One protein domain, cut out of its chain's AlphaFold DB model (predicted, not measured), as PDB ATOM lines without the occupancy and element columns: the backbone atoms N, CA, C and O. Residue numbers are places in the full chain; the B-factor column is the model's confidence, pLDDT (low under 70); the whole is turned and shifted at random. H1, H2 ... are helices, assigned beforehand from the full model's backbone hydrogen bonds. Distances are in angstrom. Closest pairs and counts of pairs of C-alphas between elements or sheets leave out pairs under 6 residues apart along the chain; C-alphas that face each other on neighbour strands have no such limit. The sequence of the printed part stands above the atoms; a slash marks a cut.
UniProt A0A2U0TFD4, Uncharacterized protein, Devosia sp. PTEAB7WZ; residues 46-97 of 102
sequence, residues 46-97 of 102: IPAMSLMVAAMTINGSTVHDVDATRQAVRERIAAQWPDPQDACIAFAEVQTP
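What this domain is: This is residues 46 to 97 of the 102 residues of an uncharacterized protein of Devosia sp. PTEAB7WZ (UniProt A0A2U0TFD4). Three helices follow one another as three sides of an open, flat frame: H2 is the long base, and H1 and H3 are two arms that meet it in corners at its two ends, with an empty middle between them. The printed part has 52 residues with three named helices, in the order H1, H2, H3, and no named strand; the class is all helix. The whole is loose, with a radius of gyration of the C-alphas of 12.9 A, and spans 30 by 26 by 11 A.

Where its parts are: Find C-alpha 48 at (13.992, -50.869, -14.402); from there H1, residues 48 to 59, runs 16.4 A to C-alpha 59. Go on to C-alpha 63 at (4.537, -32.210, -3.036), where H2, residues 63 to 80, begins its 25.6 A. H3, residues 84 to 95, covers 17.1 A and ends at C-alpha 95 at (24.897, -49.216, -9.686).

How they stand to each other: Look first at Ile 58 and Val 66, whose C-alphas, 6.7 A apart, are the closest of H1 and H2. These helices are close but not clearly touching, at a steep tilt of 57 degrees, opposite ways. At the other end of H2, its residues 77 to 78 alone touch residues 84 to 87 of H3; the two helices only just touch, with 3 pairs of C-alphas within 8 A, and only at the corner by their link. Their closest C-alphas, of Ile 77 and Ala 87, are 7.0 A apart, and their lines are only just about perpendicular, at 73 degrees. H1 and H3 are apart. Every O i to N i+4 pair is within hydrogen-bond range in H1 and H2, and 6 of 8 are in H3.

The domain as a whole: The C-alphas of His 64 and Pro 97 are the two farthest apart, at 33.0 A, while those of Ile 46 and Pro 97, first and last printed, are 11.1 A apart. Residues 67 to 76 of H2 and 51 to 56 of H1 are among those that stand free. The printed part has no cut, and both links between helices are tight. The mean pLDDT of the printed part is 90.4; look for values under 70 at residues 95 to 97.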
ATOM      1  N   ILE A  46      20.484 -48.133 -15.488       84.44
ATOM      2  CA  ILE A  46      19.729 -48.265 -14.242       84.44
ATOM      3  C   ILE A  46      18.716 -49.410 -14.384       84.44
ATOM      4  O   ILE A  46      17.895 -49.390 -15.308       84.44
ATOM      5  N   PRO A  47      18.694 -50.391 -13.462       88.12
ATOM      6  CA  PRO A  47      17.688 -51.443 -13.491       88.12
ATOM      7  C   PRO A  47      16.266 -50.869 -13.439       88.12
ATOM      8  O   PRO A  47      15.947 -50.047 -12.579       88.12
ATOM      9  N   ALA A  48      15.375 -51.357 -14.310       88.00
ATOM     10  CA  ALA A  48      13.992 -50.869 -14.402       88.00
ATOM     11  C   ALA A  48      13.241 -50.926 -13.058       88.00
ATOM     12  O   ALA A  48      12.463 -50.030 -12.737       88.00
ATOM     13  N   MET A  49      13.522 -51.940 -12.235       88.31
ATOM     14  CA  MET A  49      12.950 -52.054 -10.891       88.31
ATOM     15  C   MET A  49      13.356 -50.897  -9.972       88.31
ATOM     16  O   MET A  49      12.515 -50.397  -9.229       88.31
ATOM     17  N   SER A  50      14.604 -50.431 -10.044       88.12
ATOM     18  CA  SER A  50      15.080 -49.288  -9.255       88.12
ATOM     19  C   SER A  50      14.355 -48.004  -9.658       88.12
ATOM     20  O   SER A  50      13.909 -47.252  -8.793       88.12
ATOM     21  N   LEU A  51      14.148 -47.802 -10.965       90.25
ATOM     22  CA  LEU A  51      13.363 -46.680 -11.493       90.25
ATOM     23  C   LEU A  51      11.912 -46.726 -11.003       90.25
ATOM     24  O   LEU A  51      11.377 -45.717 -10.551       90.25
ATOM     25  N   MET A  52      11.283 -47.904 -11.042       92.81
ATOM     26  CA  MET A  52       9.914 -48.087 -10.559       92.81
ATOM     27  C   MET A  52       9.790 -47.792  -9.062       92.81
ATOM     28  O   MET A  52       8.866 -47.088  -8.657       92.81
ATOM     29  N   VAL A  53      10.708 -48.298  -8.232       92.31
ATOM     30  CA  VAL A  53      10.695 -48.051  -6.780       92.31
ATOM     31  C   VAL A  53      10.909 -46.571  -6.471       92.31
ATOM     32  O   VAL A  53      10.188 -46.022  -5.635       92.31
ATOM     33  N   ALA A  54      11.830 -45.904  -7.170       94.44
ATOM     34  CA  ALA A  54      12.040 -44.469  -7.014       94.44
ATOM     35  C   ALA A  54      10.778 -43.675  -7.392       94.44
ATOM     36  O   ALA A  54      10.306 -42.857  -6.604       94.44
ATOM     37  N   ALA A  55      10.163 -43.987  -8.537       95.25
ATOM     38  CA  ALA A  55       8.933 -43.338  -8.985       95.25
ATOM     39  C   ALA A  55       7.768 -43.544  -8.003       95.25
ATOM     40  O   ALA A  55       7.066 -42.591  -7.673       95.25
ATOM     41  N   MET A  56       7.574 -44.763  -7.488       96.75
ATOM     42  CA  MET A  56       6.550 -45.041  -6.472       96.75
ATOM     43  C   MET A  56       6.809 -44.272  -5.173       96.75
ATOM     44  O   MET A  56       5.870 -43.760  -4.571       96.75
ATOM     45  N   THR A  57       8.071 -44.161  -4.761       96.56
ATOM     46  CA  THR A  57       8.459 -43.422  -3.550       96.56
ATOM     47  C   THR A  57       8.162 -41.928  -3.688       96.56
ATOM     48  O   THR A  57       7.573 -41.331  -2.786       96.56
ATOM     49  N   ILE A  58       8.508 -41.335  -4.833       96.94
ATOM     50  CA  ILE A  58       8.230 -39.925  -5.131       96.94
ATOM     51  C   ILE A  58       6.716 -39.688  -5.195       96.94
ATOM     52  O   ILE A  58       6.210 -38.793  -4.527       96.94
ATOM     53  N   ASN A  59       5.979 -40.533  -5.923       96.81
ATOM     54  CA  ASN A  59       4.525 -40.405  -6.075       96.81
ATOM     55  C   ASN A  59       3.746 -40.656  -4.774       96.81
ATOM     56  O   ASN A  59       2.630 -40.166  -4.626       96.81
ATOM     57  N   GLY A  60       4.307 -41.437  -3.849       96.44
ATOM     58  CA  GLY A  60       3.728 -41.680  -2.529       96.44
ATOM     59  C   GLY A  60       3.992 -40.567  -1.510       96.44
ATOM     60  O   GLY A  60       3.448 -40.628  -0.409       96.44
ATOM     61  N   SER A  61       4.819 -39.575  -1.849       97.00
ATOM     62  CA  SER A  61       5.209 -38.472  -0.962       97.00
ATOM     63  C   SER A  61       4.382 -37.210  -1.225       97.00
ATOM     64  O   SER A  61       3.751 -37.065  -2.273       97.00
ATOM     65  N   THR A  62       4.369 -36.266  -0.277       97.62
ATOM     66  CA  THR A  62       3.695 -34.980  -0.505       97.62
ATOM     67  C   THR A  62       4.515 -34.094  -1.442       97.62
ATOM     68  O   THR A  62       5.740 -34.190  -1.492       97.62
ATOM     69  N   VAL A  63       3.851 -33.178  -2.156       96.75
ATOM     70  CA  VAL A  63       4.537 -32.210  -3.036       96.75
ATOM     71  C   VAL A  63       5.561 -31.380  -2.254       96.75
ATOM     72  O   VAL A  63       6.673 -31.172  -2.728       96.75
ATOM     73  N   HIS A  64       5.212 -30.966  -1.032       96.88
ATOM     74  CA  HIS A  64       6.112 -30.207  -0.167       96.88
ATOM     75  C   HIS A  64       7.385 -30.992   0.171       96.88
ATOM     76  O   HIS A  64       8.485 -30.461   0.019       96.88
ATOM     77  N   ASP A  65       7.244 -32.261   0.573       96.50
ATOM     78  CA  ASP A  65       8.386 -33.108   0.929       96.50
ATOM     79  C   ASP A  65       9.272 -33.386  -0.287       96.50
ATOM     80  O   ASP A  65      10.499 -33.361  -0.180       96.50
ATOM     81  N   VAL A  66       8.663 -33.610  -1.455       97.88
ATOM     82  CA  VAL A  66       9.380 -33.806  -2.718       97.88
ATOM     83  C   VAL A  66      10.201 -32.569  -3.068       97.88
ATOM     84  O   VAL A  66      11.393 -32.694  -3.341       97.88
ATOM     85  N   ASP A  67       9.611 -31.375  -3.026       98.00
ATOM     86  CA  ASP A  67      10.310 -30.143  -3.398       98.00
ATOM     87  C   ASP A  67      11.442 -29.805  -2.422       98.00
ATOM     88  O   ASP A  67      12.564 -29.519  -2.854       98.00
ATOM     89  N   ALA A  68      11.179 -29.915  -1.116       97.50
ATOM     90  CA  ALA A  68      12.186 -29.698  -0.081       97.50
ATOM     91  C   ALA A  68      13.346 -30.698  -0.209       97.50
ATOM     92  O   ALA A  68      14.519 -30.316  -0.197       97.50
ATOM     93  N   THR A  69      13.036 -31.983  -0.400       97.75
ATOM     94  CA  THR A  69      14.058 -33.030  -0.517       97.75
ATOM     95  C   THR A  69      14.841 -32.899  -1.819       97.75
ATOM     96  O   THR A  69      16.058 -33.062  -1.818       97.75
ATOM     97  N   ARG A  70      14.192 -32.534  -2.930       97.69
ATOM     98  CA  ARG A  70      14.865 -32.325  -4.218       97.69
ATOM     99  C   ARG A  70      15.862 -31.173  -4.133       97.69
ATOM    100  O   ARG A  70      16.955 -31.258  -4.693       97.69
ATOM    101  N   GLN A  71      15.509 -30.102  -3.421       97.62
ATOM    102  CA  GLN A  71      16.448 -29.024  -3.130       97.62
ATOM    103  C   GLN A  71      17.627 -29.523  -2.285       97.62
ATOM    104  O   GLN A  71      18.772 -29.324  -2.689       97.62
ATOM    105  N   ALA A  72      17.360 -30.239  -1.191       97.06
ATOM    106  CA  ALA A  72      18.404 -30.785  -0.326       97.06
ATOM    107  C   ALA A  72      19.352 -31.753  -1.061       97.06
ATOM    108  O   ALA A  72      20.559 -31.734  -0.826       97.06
ATOM    109  N   VAL A  73      18.838 -32.575  -1.983       96.44
ATOM    110  CA  VAL A  73      19.650 -33.453  -2.843       96.44
ATOM    111  C   VAL A  73      20.612 -32.632  -3.695       96.44
ATOM    112  O   VAL A  73      21.809 -32.907  -3.687       96.44
ATOM    113  N   ARG A  74      20.123 -31.596  -4.390       95.31
ATOM    114  CA  ARG A  74      20.979 -30.730  -5.219       95.31
ATOM    115  C   ARG A  74      22.050 -30.022  -4.395       95.31
ATOM    116  O   ARG A  74      23.202 -29.986  -4.811       95.31
ATOM    117  N   GLU A  75      21.679 -29.488  -3.234       96.38
ATOM    118  CA  GLU A  75      22.616 -28.823  -2.323       96.38
ATOM    119  C   GLU A  75      23.688 -29.793  -1.824       96.38
ATOM    120  O   GLU A  75      24.875 -29.471  -1.857       96.38
ATOM    121  N   ARG A  76      23.295 -31.009  -1.429       94.25
ATOM    122  CA  ARG A  76      24.241 -32.042  -1.001       94.25
ATOM    123  C   ARG A  76      25.182 -32.449  -2.127       94.25
ATOM    124  O   ARG A  76      26.375 -32.576  -1.874       94.25
ATOM    125  N   ILE A  77      24.664 -32.653  -3.337       94.06
ATOM    126  CA  ILE A  77      25.489 -33.033  -4.487       94.06
ATOM    127  C   ILE A  77      26.495 -31.927  -4.797       94.06
ATOM    128  O   ILE A  77      27.682 -32.211  -4.864       94.06
ATOM    129  N   ALA A  78      26.056 -30.670  -4.873       93.88
ATOM    130  CA  ALA A  78      26.948 -29.538  -5.120       93.88
ATOM    131  C   ALA A  78      27.997 -29.344  -4.009       93.88
ATOM    132  O   ALA A  78      29.124 -28.937  -4.282       93.88
ATOM    133  N   ALA A  79      27.642 -29.635  -2.752       95.38
ATOM    134  CA  ALA A  79      28.567 -29.545  -1.626       95.38
ATOM    135  C   ALA A  79      29.605 -30.680  -1.608       95.38
ATOM    136  O   ALA A  79      30.729 -30.469  -1.155       95.38
ATOM    137  N   GLN A  80      29.226 -31.882  -2.051       94.38
ATOM    138  CA  GLN A  80      30.093 -33.066  -2.036       94.38
ATOM    139  C   GLN A  80      30.937 -33.195  -3.305       94.38
ATOM    140  O   GLN A  80      32.094 -33.604  -3.223       94.38
ATOM    141  N   TRP A  81      30.387 -32.800  -4.451       94.88
ATOM    142  CA  TRP A  81      31.017 -32.883  -5.762       94.88
ATOM    143  C   TRP A  81      30.894 -31.527  -6.468       94.88
ATOM    144  O   TRP A  81      29.887 -31.255  -7.125       94.88
ATOM    145  N   PRO A  82      31.910 -30.653  -6.333       90.12
ATOM    146  CA  PRO A  82      31.940 -29.379  -7.046       90.12
ATOM    147  C   PRO A  82      31.925 -29.539  -8.572       90.12
ATOM    148  O   PRO A  82      31.421 -28.658  -9.268       90.12
ATOM    149  N   ASP A  83      32.464 -30.651  -9.084       91.00
ATOM    150  CA  ASP A  83      32.313 -31.073 -10.475       91.00
ATOM    151  C   ASP A  83      31.157 -32.091 -10.587       91.00
ATOM    152  O   ASP A  83      31.237 -33.181 -10.011       91.00
ATOM    153  N   PRO A  84      30.076 -31.782 -11.330       85.81
ATOM    154  CA  PRO A  84      28.977 -32.716 -11.569       85.81
ATOM    155  C   PRO A  84      29.415 -34.044 -12.201       85.81
ATOM    156  O   PRO A  84      28.757 -35.064 -11.988       85.81
ATOM    157  N   GLN A  85      30.522 -34.061 -12.952       90.44
ATOM    158  CA  GLN A  85      31.031 -35.283 -13.568       90.44
ATOM    159  C   GLN A  85      31.530 -36.284 -12.517       90.44
ATOM    160  O   GLN A  85      31.303 -37.488 -12.666       90.44
ATOM    161  N   ASP A  86      32.136 -35.798 -11.431       91.88
ATOM    162  CA  ASP A  86      32.578 -36.638 -10.315       91.88
ATOM    163  C   ASP A  86      31.382 -37.270  -9.594       91.88
ATOM    164  O   ASP A  86      31.428 -38.443  -9.216       91.88
ATOM    165  N   ALA A  87      30.273 -36.531  -9.469       91.38
ATOM    166  CA  ALA A  87      29.026 -37.085  -8.949       91.38
ATOM    167  C   ALA A  87      28.494 -38.197  -9.864       91.38
ATOM    168  O   ALA A  87      28.128 -39.264  -9.376       91.38
ATOM    169  N   CYS A  88      28.490 -37.996 -11.185       91.44
ATOM    170  CA  CYS A  88      28.060 -39.033 -12.125       91.44
ATOM    171  C   CYS A  88      28.891 -40.318 -11.995       91.44
ATOM    172  O   CYS A  88      28.318 -41.406 -11.934       91.44
ATOM    173  N   ILE A  89      30.218 -40.202 -11.880       90.69
ATOM    174  CA  ILE A  89      31.111 -41.354 -11.678       90.69
ATOM    175  C   ILE A  89      30.772 -42.074 -10.366       90.69
ATOM    176  O   ILE A  89      30.545 -43.284 -10.373       90.69
ATOM    177  N   ALA A  90      30.657 -41.334  -9.260       87.06
ATOM    178  CA  ALA A  90      30.360 -41.907  -7.948       87.06
ATOM    179  C   ALA A  90      29.004 -42.634  -7.912       87.06
ATOM    180  O   ALA A  90      28.891 -43.723  -7.354       87.06
ATOM    181  N   PHE A  91      27.965 -42.066  -8.533       83.06
ATOM    182  CA  PHE A  91      26.656 -42.719  -8.613       83.06
ATOM    183  C   PHE A  91      26.689 -43.985  -9.473       83.06
ATOM    184  O   PHE A  91      26.010 -44.954  -9.134       83.06
ATOM    185  N   ALA A  92      27.465 -44.010 -10.560       81.12
ATOM    186  CA  ALA A  92      27.569 -45.183 -11.423       81.12
ATOM    187  C   ALA A  92      28.245 -46.380 -10.735       81.12
ATOM    188  O   ALA A  92      27.795 -47.510 -10.926       81.12
ATOM    189  N   GLU A  93      29.252 -46.150  -9.887       78.19
ATOM    190  CA  GLU A  93      29.904 -47.212  -9.100       78.19
ATOM    191  C   GLU A  93      28.925 -47.922  -8.152       78.19
ATOM    192  O   GLU A  93      28.988 -49.138  -7.975       78.19
ATOM    193  N   VAL A  94      27.955 -47.186  -7.601       71.00
ATOM    194  CA  VAL A  94      26.905 -47.746  -6.732       71.00
ATOM    195  C   VAL A  94      25.923 -48.631  -7.516       71.00
ATOM    196  O   VAL A  94      25.247 -49.476  -6.930       71.00
ATOM    197  N   GLN A  95      25.838 -48.472  -8.842       62.53
ATOM    198  CA  GLN A  95      24.897 -49.216  -9.686       62.53
ATOM    199  C   GLN A  95      25.460 -50.503 -10.270       62.53
ATOM    200  O   GLN A  95      24.680 -51.331 -10.738       62.53
ATOM    201  N   THR A  96      26.776 -50.702 -10.249       55.66
ATOM    202  CA  THR A  96      27.369 -52.000 -10.562       55.66
ATOM    203  C   THR A  96      27.216 -52.910  -9.346       55.66
ATOM    204  O   THR A  96      27.921 -52.706  -8.358       55.66
ATOM    205  N   PRO A  97      26.322 -53.920  -9.371       50.47
ATOM    206  CA  PRO A  97      26.331 -54.919  -8.321       50.47
ATOM    207  C   PRO A  97      27.686 -55.619  -8.393       50.47
ATOM    208  O   PRO A  97      28.099 -56.056  -9.471       50.47
TER     209      PRO A  97